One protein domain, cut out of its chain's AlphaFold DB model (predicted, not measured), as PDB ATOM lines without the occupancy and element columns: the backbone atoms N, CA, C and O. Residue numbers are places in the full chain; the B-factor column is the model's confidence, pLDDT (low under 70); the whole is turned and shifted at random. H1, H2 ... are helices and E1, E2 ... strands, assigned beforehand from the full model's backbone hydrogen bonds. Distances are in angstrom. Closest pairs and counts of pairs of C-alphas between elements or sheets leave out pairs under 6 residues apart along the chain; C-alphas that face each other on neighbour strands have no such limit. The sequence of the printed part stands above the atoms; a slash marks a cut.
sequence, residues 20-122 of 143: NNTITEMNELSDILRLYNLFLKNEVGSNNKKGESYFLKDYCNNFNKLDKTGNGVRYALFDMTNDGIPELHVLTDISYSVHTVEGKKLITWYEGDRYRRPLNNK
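Overview. This is residues 20 to 122 of the 143 residues of an uncharacterized protein of Clostridiales bacterium (UniProt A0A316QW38). A strongly twisted sheet of four strands is crossed slantwise on one face by the long helix H1, whose residues 29 to 40 meet it; the short helices H2 and H3 only graze the sheet. The 103 printed residues hold three named helices and four named strands in the order H1 H2 E1 E2 E3 E4 H3, class mixed, in two layers, a helix on one face of a sheet. The sheet, E1 - E2 - E3 - E4, is antiparallel, a meander, each strand the neighbour of the one before. The whole is compact, with a radius of gyration of the C-alphas of 14.1 A, and only just elongated, spanning 46 by 31 by 28 A.

Arrangement. Start at the hairpin of E1, residues 74 to 78, and E2, residues 87 to 91, where N 76 and O 89 are 3.0 A apart. E2 and E3, residues 96 to 102, form a hairpin with N 90 and O 97 at 2.9 A. E3 and E4, residues 105 to 112, form another, with N 100 and O 107 at 2.9 A; E4 bends by 52 degrees at residue 109. H1, residues 20 to 40, is over E3 at a height over the sheet of 9.9 A, at 39 degrees on the local plane; their closest C-alphas are Ile 32 and Val 101, 6.4 A. H2, residues 56 to 59, is close to H1 but not clearly touching, the closest C-alphas being Leu 40 and Leu 56, 6.4 A. H3, residues 116 to 120, is apart from H1 and H2. Every O i to N i+4 pair is within hydrogen-bond range in H1; H3 has 0 of 1, with 1 of 2 O i to N i+3 pairs, and H2 is too short for an i+4 pair.

Along the chain. Find C-alpha 20 at (180.871, 104.799, 142.205); from there H1 runs 30.5 A. E3 spans 19.8 A and E4 20.6 A, ending at C-alpha 112, (204.020, 94.776, 111.251).

Size, cuts and confidence. The C-alphas of Asn 20 and Thr 69 are the farthest apart, 46.3 A. The printed part has no cut; the links H1 to H2 and H2 to E1 are long. Confidence is under 70 at residues 65 to 71 and 114 to 122.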
ATOM      1  N   ASN A  20     179.435 104.616 142.000       73.12
ATOM      2  CA  ASN A  20     180.871 104.799 142.205       73.12
ATOM      3  C   ASN A  20     181.691 103.946 141.228       73.12
ATOM      4  O   ASN A  20     182.688 104.435 140.695       73.12
ATOM      5  N   ASN A  21     181.248 102.717 140.949       72.25
ATOM      6  CA  ASN A  21     181.867 101.858 139.941       72.25
ATOM      7  C   ASN A  21     181.759 102.487 138.546       72.25
ATOM      8  O   ASN A  21     182.783 102.675 137.898       72.25
ATOM      9  N   THR A  22     180.571 102.953 138.142       70.75
ATOM     10  CA  THR A  22     180.381 103.630 136.846       70.75
ATOM     11  C   THR A  22     181.258 104.879 136.700       70.75
ATOM     12  O   THR A  22     181.847 105.109 135.647       70.75
ATOM     13  N   ILE A  23     181.378 105.702 137.751       76.25
ATOM     14  CA  ILE A  23     182.253 106.888 137.728       76.25
ATOM     15  C   ILE A  23     183.723 106.482 137.565       76.25
ATOM     16  O   ILE A  23     184.470 107.147 136.849       76.25
ATOM     17  N   THR A  24     184.141 105.405 138.229       74.88
ATOM     18  CA  THR A  24     185.519 104.904 138.154       74.88
ATOM     19  C   THR A  24     185.834 104.404 136.745       74.88
ATOM     20  O   THR A  24     186.802 104.873 136.152       74.88
ATOM     21  N   GLU A  25     184.962 103.582 136.161       74.69
ATOM     22  CA  GLU A  25     185.080 103.079 134.783       74.69
ATOM     23  C   GLU A  25     185.132 104.220 133.750       74.69
ATOM     24  O   GLU A  25     185.969 104.221 132.846       74.69
ATOM     25  N   MET A  26     184.284 105.248 133.901       72.00
ATOM     26  CA  MET A  26     184.303 106.426 133.020       72.00
ATOM     27  C   MET A  26     185.619 107.209 133.107       72.00
ATOM     28  O   MET A  26     186.107 107.711 132.090       72.00
ATOM     29  N   ASN A  27     186.194 107.330 134.306       83.06
ATOM     30  CA  ASN A  27     187.475 108.006 134.498       83.06
ATOM     31  C   ASN A  27     188.628 107.198 133.889       83.06
ATOM     32  O   ASN A  27     189.486 107.776 133.224       83.06
ATOM     33  N   GLU A  28     188.617 105.875 134.056       85.25
ATOM     34  CA  GLU A  28     189.611 104.978 133.463       85.25
ATOM     35  C   GLU A  28     189.574 105.036 131.933       85.25
ATOM     36  O   GLU A  28     190.607 105.266 131.301       85.25
ATOM     37  N   LEU A  29     188.386 104.954 131.323       86.81
ATOM     38  CA  LEU A  29     188.241 105.091 129.874       86.81
ATOM     39  C   LEU A  29     188.722 106.465 129.379       86.81
ATOM     40  O   LEU A  29     189.413 106.555 128.363       86.81
ATOM     41  N   SER A  30     188.404 107.541 130.103       89.06
ATOM     42  CA  SER A  30     188.886 108.891 129.781       89.06
ATOM     43  C   SER A  30     190.418 108.973 129.781       89.06
ATOM     44  O   SER A  30     191.012 109.561 128.871       89.06
ATOM     45  N   ASP A  31     191.076 108.368 130.770       91.12
ATOM     46  CA  ASP A  31     192.538 108.340 130.859       91.12
ATOM     47  C   ASP A  31     193.174 107.518 129.726       91.12
ATOM     48  O   ASP A  31     194.186 107.933 129.148       91.12
ATOM     49  N   ILE A  32     192.550 106.402 129.344       92.69
ATOM     50  CA  ILE A  32     192.983 105.558 128.221       92.69
ATOM     51  C   ILE A  32     192.889 106.324 126.896       92.69
ATOM     52  O   ILE A  32     193.875 106.433 126.161       92.69
ATOM     53  N   LEU A  33     191.737 106.938 126.615       92.00
ATOM     54  CA  LEU A  33     191.534 107.733 125.401       92.00
ATOM     55  C   LEU A  33     192.493 108.927 125.333       92.00
ATOM     56  O   LEU A  33     192.982 109.290 124.257       92.00
ATOM     57  N   ARG A  34     192.817 109.522 126.485       93.94
ATOM     58  CA  ARG A  34     193.839 110.564 126.575       93.94
ATOM     59  C   ARG A  34     195.219 110.029 126.186       93.94
ATOM     60  O   ARG A  34     195.900 110.698 125.410       93.94
ATOM     61  N   LEU A  35     195.636 108.859 126.674       95.44
ATOM     62  CA  LEU A  35     196.918 108.248 126.290       95.44
ATOM     63  C   LEU A  35     196.988 107.960 124.787       95.44
ATOM     64  O   LEU A  35     197.993 108.286 124.154       95.44
ATOM     65  N   TYR A  36     195.910 107.443 124.197       95.50
ATOM     66  CA  TYR A  36     195.822 107.243 122.749       95.50
ATOM     67  C   TYR A  36     195.988 108.549 121.974       95.50
ATOM     68  O   TYR A  36     196.771 108.612 121.028       95.50
ATOM     69  N   ASN A  37     195.317 109.619 122.399       93.75
ATOM     70  CA  ASN A  37     195.448 110.927 121.761       93.75
ATOM     71  C   ASN A  37     196.882 111.479 121.853       93.75
ATOM     72  O   ASN A  37     197.397 112.025 120.880       93.75
ATOM     73  N   LEU A  38     197.549 111.315 122.998       95.19
ATOM     74  CA  LEU A  38     198.950 111.720 123.164       95.19
ATOM     75  C   LEU A  38     199.881 110.917 122.240       95.19
ATOM     76  O   LEU A  38     200.800 111.482 121.650       95.19
ATOM     77  N   PHE A  39     199.633 109.619 122.065       95.62
ATOM     78  CA  PHE A  39     200.400 108.790 121.135       95.62
ATOM     79  C   PHE A  39     200.177 109.210 119.681       95.62
ATOM     80  O   PHE A  39     201.141 109.370 118.934       95.62
ATOM     81  N   LEU A  40     198.924 109.480 119.294       91.94
ATOM     82  CA  LEU A  40     198.571 109.971 117.958       91.94
ATOM     83  C   LEU A  40     199.199 111.338 117.636       91.94
ATOM     84  O   LEU A  40     199.453 111.650 116.475       91.94
ATOM     85  N   LYS A  41     199.500 112.136 118.664       91.56
ATOM     86  CA  LYS A  41     200.258 113.393 118.563       91.56
ATOM     87  C   LYS A  41     201.771 113.213 118.648       91.56
ATOM     88  O   LYS A  41     202.503 114.197 118.600       91.56
ATOM     89  N   ASN A  42     202.250 111.973 118.755       93.56
ATOM     90  CA  ASN A  42     203.661 111.641 118.920       93.56
ATOM     91  C   ASN A  42     204.282 112.229 120.212       93.56
ATOM     92  O   ASN A  42     205.481 112.499 120.266       93.56
ATOM     93  N   GLU A  43     203.480 112.440 121.259       95.00
ATOM     94  CA  GLU A  43     203.919 113.007 122.545       95.00
ATOM     95  C   GLU A  43     204.320 111.924 123.558       95.00
ATOM     96  O   GLU A  43     205.175 112.154 124.413       95.00
ATOM     97  N   VAL A  44     203.743 110.726 123.442       96.12
ATOM     98  CA  VAL A  44     204.114 109.543 124.231       96.12
ATOM     99  C   VAL A  44     204.436 108.370 123.314       96.12
ATOM    100  O   VAL A  44     203.938 108.298 122.191       96.12
ATOM    101  N   GLY A  45     205.278 107.463 123.801       96.62
ATOM    102  CA  GLY A  45     205.589 106.209 123.125       96.62
ATOM    103  C   GLY A  45     204.769 105.043 123.673       96.62
ATOM    104  O   GLY A  45     204.265 105.090 124.795       96.62
ATOM    105  N   SER A  46     204.657 104.000 122.862       96.56
ATOM    106  CA  SER A  46     204.068 102.714 123.205       96.56
ATOM    107  C   SER A  46     205.173 101.685 123.425       96.56
ATOM    108  O   SER A  46     206.098 101.579 122.615       96.56
ATOM    109  N   ASN A  47     205.092 100.919 124.510       95.38
ATOM    110  CA  ASN A  47     206.095  99.923 124.861       95.38
ATOM    111  C   ASN A  47     205.798  98.579 124.190       95.38
ATOM    112  O   ASN A  47     204.701  98.040 124.317       95.38
ATOM    113  N   ASN A  48     206.785  97.988 123.522       90.25
ATOM    114  CA  ASN A  48     206.684  96.600 123.079       90.25
ATOM    115  C   ASN A  48     206.913  95.621 124.255       90.25
ATOM    116  O   ASN A  48     207.276  96.012 125.365       90.25
ATOM    117  N   LYS A  49     206.780  94.314 123.995       81.75
ATOM    118  CA  LYS A  49     206.988  93.249 125.002       81.75
ATOM    119  C   LYS A  49     208.404  93.190 125.597       81.75
ATOM    120  O   LYS A  49     208.601  92.541 126.617       81.75
ATOM    121  N   LYS A  50     209.390  93.835 124.966       87.44
ATOM    122  CA  LYS A  50     210.771  93.949 125.467       87.44
ATOM    123  C   LYS A  50     210.983  95.208 126.317       87.44
ATOM    124  O   LYS A  50     212.073  95.406 126.840       87.44
ATOM    125  N   GLY A  51     209.960  96.054 126.454       87.06
ATOM    126  CA  GLY A  51     210.023  97.333 127.159       87.06
ATOM    127  C   GLY A  51     210.547  98.492 126.310       87.06
ATOM    128  O   GLY A  51     210.617  99.613 126.809       87.06
ATOM    129  N   GLU A  52     210.872  98.264 125.037       92.44
ATOM    130  CA  GLU A  52     211.329  99.309 124.115       92.44
ATOM    131  C   GLU A  52     210.152 100.218 123.752       92.44
ATOM    132  O   GLU A  52     209.054  99.731 123.476       92.44
ATOM    133  N   SER A  53     210.372 101.533 123.777       94.94
ATOM    134  CA  SER A  53     209.334 102.533 123.521       94.94
ATOM    135  C   SER A  53     209.427 103.054 122.093       94.94
ATOM    136  O   SER A  53     210.493 103.505 121.674       94.94
ATOM    137  N   TYR A  54     208.305 103.013 121.380       94.50
ATOM    138  CA  TYR A  54     208.174 103.482 120.003       94.50
ATOM    139  C   TYR A  54     207.103 104.557 119.919       94.50
ATOM    140  O   TYR A  54     206.013 104.416 120.472       94.50
ATOM    141  N   PHE A  55     207.402 105.632 119.212       95.31
ATOM    142  CA  PHE A  55     206.492 106.736 118.955       95.31
ATOM    143  C   PHE A  55     205.827 106.565 117.589       95.31
ATOM    144  O   PHE A  55     206.324 105.844 116.726       95.31
ATOM    145  N   LEU A  56     204.722 107.273 117.348       92.69
ATOM    146  CA  LEU A  56     204.001 107.194 116.076       92.69
ATOM    147  C   LEU A  56     204.899 107.444 114.847       92.69
ATOM    148  O   LEU A  56     204.765 106.769 113.827       92.69
ATOM    149  N   LYS A  57     205.842 108.384 114.948       91.50
ATOM    150  CA  LYS A  57     206.810 108.699 113.889       91.50
ATOM    151  C   LYS A  57     207.682 107.508 113.499       91.50
ATOM    152  O   LYS A  57     208.100 107.446 112.351       91.50
ATOM    153  N   ASP A  58     207.938 106.583 114.425       91.19
ATOM    154  CA  ASP A  58     208.783 105.410 114.185       91.19
ATOM    155  C   ASP A  58     208.054 104.388 113.296       91.19
ATOM    156  O   ASP A  58     208.684 103.545 112.664       91.19
ATOM    157  N   TYR A  59     206.728 104.518 113.178       87.19
ATOM    158  CA  TYR A  59     205.885 103.758 112.260       87.19
ATOM    159  C   TYR A  59     205.665 104.461 110.920       87.19
ATOM    160  O   TYR A  59     204.815 104.019 110.157       87.19
ATOM    161  N   CYS A  60     206.362 105.559 110.615       85.25
ATOM    162  CA  CYS A  60     206.121 106.360 109.412       85.25
ATOM    163  C   CYS A  60     207.415 106.591 108.614       85.25
ATOM    164  O   CYS A  60     208.438 106.913 109.212       85.25
ATOM    165  N   ASN A  61     207.390 106.573 107.269       81.44
ATOM    166  CA  ASN A  61     208.585 107.006 106.512       81.44
ATOM    167  C   ASN A  61     208.797 108.523 106.588       81.44
ATOM    168  O   ASN A  61     209.924 109.007 106.603       81.44
ATOM    169  N   ASN A  62     207.705 109.292 106.538       78.56
ATOM    170  CA  ASN A  62     207.741 110.753 106.462       78.56
ATOM    171  C   ASN A  62     206.656 111.374 107.342       78.56
ATOM    172  O   ASN A  62     205.685 111.939 106.838       78.56
ATOM    173  N   PHE A  63     206.854 111.314 108.660       79.19
ATOM    174  CA  PHE A  63     205.895 111.821 109.647       79.19
ATOM    175  C   PHE A  63     205.404 113.256 109.351       79.19
ATOM    176  O   PHE A  63     204.207 113.525 109.356       79.19
ATOM    177  N   ASN A  64     206.311 114.154 108.948       74.19
ATOM    178  CA  ASN A  64     206.019 115.571 108.678       74.19
ATOM    179  C   ASN A  64     205.291 115.860 107.343       74.19
ATOM    180  O   ASN A  64     205.105 117.027 107.000       74.19
ATOM    181  N   LYS A  65     204.964 114.838 106.538       67.31
ATOM    182  CA  LYS A  65     204.268 114.991 105.238       67.31
ATOM    183  C   LYS A  65     202.890 114.316 105.198       67.31
ATOM    184  O   LYS A  65     202.219 114.371 104.163       67.31
ATOM    185  N   LEU A  66     202.486 113.668 106.292       62.19
ATOM    186  CA  LEU A  66     201.244 112.890 106.392       62.19
ATOM    187  C   LEU A  66     199.983 113.773 106.330       62.19
ATOM    188  O   LEU A  66     198.920 113.290 105.953       62.19
ATOM    189  N   ASP A  67     200.112 115.068 106.619       57.12
ATOM    190  CA  ASP A  67     199.052 116.083 106.568       57.12
ATOM    191  C   ASP A  67     198.758 116.609 105.147       57.12
ATOM    192  O   ASP A  67     197.651 117.067 104.869       57.12
ATOM    193  N   LYS A  68     199.726 116.535 104.225       50.84
ATOM    194  CA  LYS A  68     199.680 117.257 102.935       50.84
ATOM    195  C   LYS A  68     199.232 116.441 101.729       50.84
ATOM    196  O   LYS A  68     198.934 117.026 100.693       50.84
ATOM    197  N   THR A  69     199.219 115.111 101.817       49.59
ATOM    198  CA  THR A  69     199.041 114.241 100.632       49.59
ATOM    199  C   THR A  69     197.865 113.269 100.719       49.59
ATOM    200  O   THR A  69     197.686 112.455  99.819       49.59
ATOM    201  N   GLY A  70     197.056 113.316 101.783       50.28
ATOM    202  CA  GLY A  70     195.924 112.396 101.973       50.28
ATOM    203  C   GLY A  70     196.316 110.945 102.306       50.28
ATOM    204  O   GLY A  70     195.452 110.153 102.668       50.28
ATOM    205  N   ASN A  71     197.609 110.604 102.274       55.16
ATOM    206  CA  ASN A  71     198.172 109.324 102.723       55.16
ATOM    207  C   ASN A  71     198.565 109.385 104.209       55.16
ATOM    208  O   ASN A  71     199.706 109.109 104.571       55.16
ATOM    209  N   GLY A  72     197.638 109.837 105.052       71.69
ATOM    210  CA  GLY A  72     197.887 110.115 106.464       71.69
ATOM    211  C   GLY A  72     197.846 108.888 107.377       71.69
ATOM    212  O   GLY A  72     197.493 107.779 106.967       71.69
ATOM    213  N   VAL A  73     198.159 109.126 108.653       82.44
ATOM    214  CA  VAL A  73     197.876 108.191 109.750       82.44
ATOM    215  C   VAL A  73     196.368 108.008 109.844       82.44
ATOM    216  O   VAL A  73     195.628 108.970 110.043       82.44
ATOM    217  N   ARG A  74     195.906 106.769 109.701       85.75
ATOM    218  CA  ARG A  74     194.517 106.386 109.952       85.75
ATOM    219  C   ARG A  74     194.466 105.608 111.247       85.75
ATOM    220  O   ARG A  74     195.359 104.810 111.513       85.75
ATOM    221  N   TYR A  75     193.420 105.815 112.030       90.00
ATOM    222  CA  TYR A  75     193.235 105.071 113.261       90.00
ATOM    223  C   TYR A  75     191.773 104.708 113.479       90.00
ATOM    224  O   TYR A  75     190.873 105.337 112.920       90.00
ATOM    225  N   ALA A  76     191.560 103.676 114.281       89.44
ATOM    226  CA  ALA A  76     190.251 103.254 114.746       89.44
ATOM    227  C   ALA A  76     190.357 102.805 116.203       89.44
ATOM    228  O   ALA A  76     191.420 102.379 116.653       89.44
ATOM    229  N   LEU A  77     189.242 102.912 116.918       91.69
ATOM    230  CA  LEU A  77     189.071 102.338 118.244       91.69
ATOM    231  C   LEU A  77     188.148 101.138 118.098       91.69
ATOM    232  O   LEU A  77     187.051 101.275 117.552       91.69
ATOM    233  N   PHE A  78     188.609  99.975 118.532       85.75
ATOM    234  CA  PHE A  78     187.847  98.742 118.425       85.75
ATOM    235  C   PHE A  78     188.173  97.865 119.626       85.75
ATOM    236  O   PHE A  78     189.342  97.631 119.887       85.75
ATOM    237  N   ASP A  79     187.146  97.436 120.358       85.06
ATOM    238  CA  ASP A  79     187.279  96.475 121.454       85.06
ATOM    239  C   ASP A  79     187.290  95.064 120.852       85.06
ATOM    240  O   ASP A  79     186.247  94.492 120.524       85.06
ATOM    241  N   MET A  80     188.493  94.545 120.604       81.44
ATOM    242  CA  MET A  80     188.701  93.211 120.041       81.44
ATOM    243  C   MET A  80     188.606  92.109 121.082       81.44
ATOM    244  O   MET A  80     188.377  90.952 120.716       81.44
ATOM    245  N   THR A  81     188.857  92.435 122.346       79.75
ATOM    246  CA  THR A  81     188.922  91.448 123.427       79.75
ATOM    247  C   THR A  81     187.598  91.297 124.168       79.75
ATOM    248  O   THR A  81     187.412  90.305 124.876       79.75
ATOM    249  N   ASN A  82     186.646  92.195 123.903       78.31
ATOM    250  CA  ASN A  82     185.338  92.281 124.536       78.31
ATOM    251  C   ASN A  82     185.461  92.465 126.060       78.31
ATOM    252  O   ASN A  82     184.712  91.855 126.829       78.31
ATOM    253  N   ASP A  83     186.435  93.274 126.487       80.12
ATOM    254  CA  ASP A  83     186.668  93.645 127.887       80.12
ATOM    255  C   ASP A  83     186.084  95.028 128.247       80.12
ATOM    256  O   ASP A  83     186.118  95.434 129.408       80.12
ATOM    257  N   GLY A  84     185.486  95.725 127.273       81.12
ATOM    258  CA  GLY A  84     184.921  97.063 127.425       81.12
ATOM    259  C   GLY A  84     185.925  98.196 127.191       81.12
ATOM    260  O   GLY A  84     185.528  99.365 127.213       81.12
ATOM    261  N   ILE A  85     187.200  97.888 126.936       85.00
ATOM    262  CA  ILE A  85     188.267  98.851 126.667       85.00
ATOM    263  C   ILE A  85     188.656  98.747 125.188       85.00
ATOM    264  O   ILE A  85     189.263  97.772 124.760       85.00
ATOM    265  N   PRO A  86     188.379  99.771 124.362       89.56
ATOM    266  CA  PRO A  86     188.767  99.704 122.964       89.56
ATOM    267  C   PRO A  86     190.290  99.782 122.806       89.56
ATOM    268  O   PRO A  86     190.940 100.685 123.348       89.56
ATOM    269  N   GLU A  87     190.863  98.910 121.980       92.62
ATOM    270  CA  GLU A  87     192.242  99.042 121.531       92.62
ATOM    271  C   GLU A  87     192.370 100.115 120.439       92.62
ATOM    272  O   GLU A  87     191.465 100.357 119.633       92.62
ATOM    273  N   LEU A  88     193.532 100.768 120.396       94.50
ATOM    274  CA  LEU A  88     193.895 101.724 119.359       94.50
ATOM    275  C   LEU A  88     194.581 101.008 118.197       94.50
ATOM    276  O   LEU A  88     195.712 100.533 118.297       94.50
ATOM    277  N   HIS A  89     193.917 101.029 117.053       92.31
ATOM    278  CA  HIS A  89     194.435 100.534 115.791       92.31
ATOM    279  C   HIS A  89     195.015 101.686 114.995       92.31
ATOM    280  O   HIS A  89     194.324 102.680 114.784       92.31
ATOM    281  N   VAL A  90     196.240 101.544 114.498       90.62
ATOM    282  CA  VAL A  90     196.901 102.577 113.700       90.62
ATOM    283  C   VAL A  90     197.412 101.976 112.403       90.62
ATOM    284  O   VAL A  90     198.075 100.945 112.388       90.62
ATOM    285  N   LEU A  91     197.090 102.633 111.295       87.06
ATOM    286  CA  LEU A  91     197.583 102.322 109.965       87.06
ATOM    287  C   LEU A  91     198.351 103.528 109.429       87.06
ATOM    288  O   LEU A  91     197.782 104.607 109.243       87.06
ATOM    289  N   THR A  92     199.626 103.316 109.136       85.38
ATOM    290  CA  THR A  92     200.523 104.304 108.536       85.38
ATOM    291  C   THR A  92     200.882 103.908 107.101       85.38
ATOM    292  O   THR A  92     200.287 102.998 106.513       85.38
ATOM    293  N   ASP A  93     201.844 104.612 106.501       80.81
ATOM    294  CA  ASP A  93     202.361 104.308 105.169       80.81
ATOM    295  C   ASP A  93     203.187 103.010 105.117       80.81
ATOM    296  O   ASP A  93     203.307 102.416 104.042       80.81
ATOM    297  N   ILE A  94     203.706 102.540 106.259       81.25
ATOM    298  CA  ILE A  94     204.559 101.339 106.331       81.25
ATOM    299  C   ILE A  94     204.109 100.278 107.325       81.25
ATOM    300  O   ILE A  94     204.418  99.110 107.110       81.25
ATOM    301  N   SER A  95     203.356 100.632 108.364       86.12
ATOM    302  CA  SER A  95     203.017  99.696 109.434       86.12
ATOM    303  C   SER A  95     201.528  99.721 109.755       86.12
ATOM    304  O   SER A  95     200.804 100.692 109.521       86.12
ATOM    305  N   TYR A  96     201.065  98.593 110.269       87.69
ATOM    306  CA  TYR A  96     199.837  98.506 111.026       87.69
ATOM    307  C   TYR A  96     200.181  98.057 112.443       87.69
ATOM    308  O   TYR A  96     200.858  97.042 112.628       87.69
ATOM    309  N   SER A  97     199.678  98.782 113.432       90.25
ATOM    310  CA  SER A  97     199.928  98.507 114.840       90.25
ATOM    311  C   SER A  97     198.645  98.539 115.667       90.25
ATOM    312  O   SER A  97     197.662  99.195 115.317       90.25
ATOM    313  N   VAL A  98     198.654  97.779 116.761       92.00
ATOM    314  CA  VAL A  98     197.578  97.720 117.755       92.00
ATOM    315  C   VAL A  98     198.175  98.055 119.110       92.00
ATOM    316  O   VAL A  98     199.174  97.450 119.517       92.00
ATOM    317  N   HIS A  99     197.541  98.995 119.801       93.50
ATOM    318  CA  HIS A  99     197.966  99.493 121.098       93.50
ATOM    319  C   HIS A  99     196.836  99.372 122.118       93.50
ATOM    320  O   HIS A  99     195.686  99.658 121.801       93.50
ATOM    321  N   THR A 100     197.179  99.000 123.345       92.56
ATOM    322  CA  THR A 100     196.264  98.996 124.496       92.56
ATOM    323  C   THR A 100     196.904  99.723 125.677       92.56
ATOM    324  O   THR A 100     198.075 100.109 125.610       92.56
ATOM    325  N   VAL A 101     196.175  99.888 126.776       90.50
ATOM    326  CA  VAL A 101     196.715 100.406 128.033       90.50
ATOM    327  C   VAL A 101     196.713  99.310 129.090       90.50
ATOM    328  O   VAL A 101     195.668  98.810 129.482       90.50
ATOM    329  N   GLU A 102     197.895  98.987 129.609       87.25
ATOM    330  CA  GLU A 102     198.041  98.112 130.772       87.25
ATOM    331  C   GLU A 102     198.496  98.962 131.967       87.25
ATOM    332  O   GLU A 102     199.590  99.549 131.989       87.25
ATOM    333  N   GLY A 103     197.619  99.093 132.966       83.50
ATOM    334  CA  GLY A 103     197.811 100.015 134.084       83.50
ATOM    335  C   GLY A 103     197.811 101.477 133.624       83.50
ATOM    336  O   GLY A 103     196.767 102.038 133.324       83.50
ATOM    337  N   LYS A 104     198.986 102.120 133.593       83.94
ATOM    338  CA  LYS A 104     199.163 103.523 133.142       83.94
ATOM    339  C   LYS A 104     200.129 103.654 131.965       83.94
ATOM    340  O   LYS A 104     200.705 104.721 131.751       83.94
ATOM    341  N   LYS A 105     200.390 102.553 131.260       90.12
ATOM    342  CA  LYS A 105     201.360 102.499 130.166       90.12
ATOM    343  C   LYS A 105     200.675 102.058 128.888       90.12
ATOM    344  O   LYS A 105     199.884 101.123 128.905       90.12
ATOM    345  N   LEU A 106     201.027 102.722 127.795       94.75
ATOM    346  CA  LEU A 106     200.615 102.325 126.461       94.75
ATOM    347  C   LEU A 106     201.493 101.158 125.999       94.75
ATOM    348  O   LEU A 106     202.720 101.263 126.029       94.75
ATOM    349  N   ILE A 107     200.870 100.053 125.600       94.25
ATOM    350  CA  ILE A 107     201.530  98.809 125.207       94.25
ATOM    351  C   ILE A 107     201.216  98.505 123.746       94.25
ATOM    352  O   ILE A 107     200.061  98.549 123.329       94.25
ATOM    353  N   THR A 108     202.235  98.138 122.968       93.12
ATOM    354  CA  THR A 108     202.078  97.652 121.594       93.12
ATOM    355  C   THR A 108     201.845  96.146 121.627       93.12
ATOM    356  O   THR A 108     202.768  95.367 121.884       93.12
ATOM    357  N   TRP A 109     200.619  95.722 121.337       89.44
ATOM    358  CA  TRP A 109     200.262  94.307 121.226       89.44
ATOM    359  C   TRP A 109     200.683  93.699 119.895       89.44
ATOM    360  O   TRP A 109     201.135  92.551 119.848       89.44
ATOM    361  N   TYR A 110     200.550  94.470 118.820       86.25
ATOM    362  CA  TYR A 110     200.887  94.033 117.475       86.25
ATOM    363  C   TYR A 110     201.516  95.171 116.675       86.25
ATOM    364  O   TYR A 110     201.133  96.329 116.814       86.25
ATOM    365  N   GLU A 111     202.457  94.809 115.811       85.81
ATOM    366  CA  GLU A 111     203.127  95.677 114.852       85.81
ATOM    367  C   GLU A 111     203.545  94.827 113.645       85.81
ATOM    368  O   GLU A 111     203.946  93.667 113.804       85.81
ATOM    369  N   GLY A 112     203.407  95.368 112.435       81.31
ATOM    370  CA  GLY A 112     204.020  94.776 111.251       81.31
ATOM    371  C   GLY A 112     203.494  95.317 109.925       81.31
ATOM    372  O   GLY A 112     202.613  96.174 109.874       81.31
ATOM    373  N   ASP A 113     204.016  94.749 108.837       73.69
ATOM    374  CA  ASP A 113     203.752  95.193 107.466       73.69
ATOM    375  C   ASP A 113     202.269  95.080 107.069       73.69
ATOM    376  O   ASP A 113     201.779  94.019 106.652       73.69
ATOM    377  N   ARG A 114     201.566  96.219 107.103       63.16
ATOM    378  CA  ARG A 114     200.155  96.371 106.699       63.16
ATOM    379  C   ARG A 114     199.194  95.433 107.465       63.16
ATOM    380  O   ARG A 114     199.557  94.646 108.333       63.16
ATOM    381  N   TYR A 115     197.912  95.469 107.095       56.94
ATOM    382  CA  TYR A 115     196.819  94.698 107.720       56.94
ATOM    383  C   TYR A 115     196.869  93.167 107.476       56.94
ATOM    384  O   TYR A 115     195.902  92.455 107.733       56.94
ATOM    385  N   ARG A 116     197.962  92.616 106.925       53.75
ATOM    386  CA  ARG A 116     197.975  91.231 106.405       53.75
ATOM    387  C   ARG A 116     198.028  90.152 107.490       53.75
ATOM    388  O   ARG A 116     197.569  89.041 107.259       53.75
ATOM    389  N   ARG A 117     198.577  90.438 108.670       49.53
ATOM    390  CA  ARG A 117     198.800  89.428 109.723       49.53
ATOM    391  C   ARG A 117     197.693  89.285 110.773       49.53
ATOM    392  O   ARG A 117     197.444  88.142 111.142       49.53
ATOM    393  N   PRO A 118     196.998  90.342 111.228       50.41
ATOM    394  CA  PRO A 118     195.865  90.188 112.150       50.41
ATOM    395  C   PRO A 118     194.759  89.277 111.592       50.41
ATOM    396  O   PRO A 118     194.169  88.491 112.332       50.41
ATOM    397  N   LEU A 119     194.548  89.321 110.269       49.50
ATOM    398  CA  LEU A 119     193.652  88.421 109.539       49.50
ATOM    399  C   LEU A 119     194.222  86.995 109.431       49.50
ATOM    400  O   LEU A 119     193.524  86.031 109.732       49.50
ATOM    401  N   ASN A 120     195.505  86.848 109.073       44.56
ATOM    402  CA  ASN A 120     196.134  85.532 108.887       44.56
ATOM    403  C   ASN A 120     196.370  84.760 110.199       44.56
ATOM    404  O   ASN A 120     196.362  83.533 110.187       44.56
ATOM    405  N   ASN A 121     196.536  85.452 111.330       49.12
ATOM    406  CA  ASN A 121     196.685  84.840 112.656       49.12
ATOM    407  C   ASN A 121     195.348  84.656 113.395       49.12
ATOM    408  O   ASN A 121     195.361  84.303 114.571       49.12
ATOM    409  N   LYS A 122     194.201  84.913 112.744       49.56
ATOM    410  CA  LYS A 122     192.863  84.897 113.368       49.56
ATOM    411  C   LYS A 122     192.739  85.779 114.621       49.56
ATOM    412  O   LYS A 122     191.808  85.587 115.390       49.56
TER     413      LYS A 122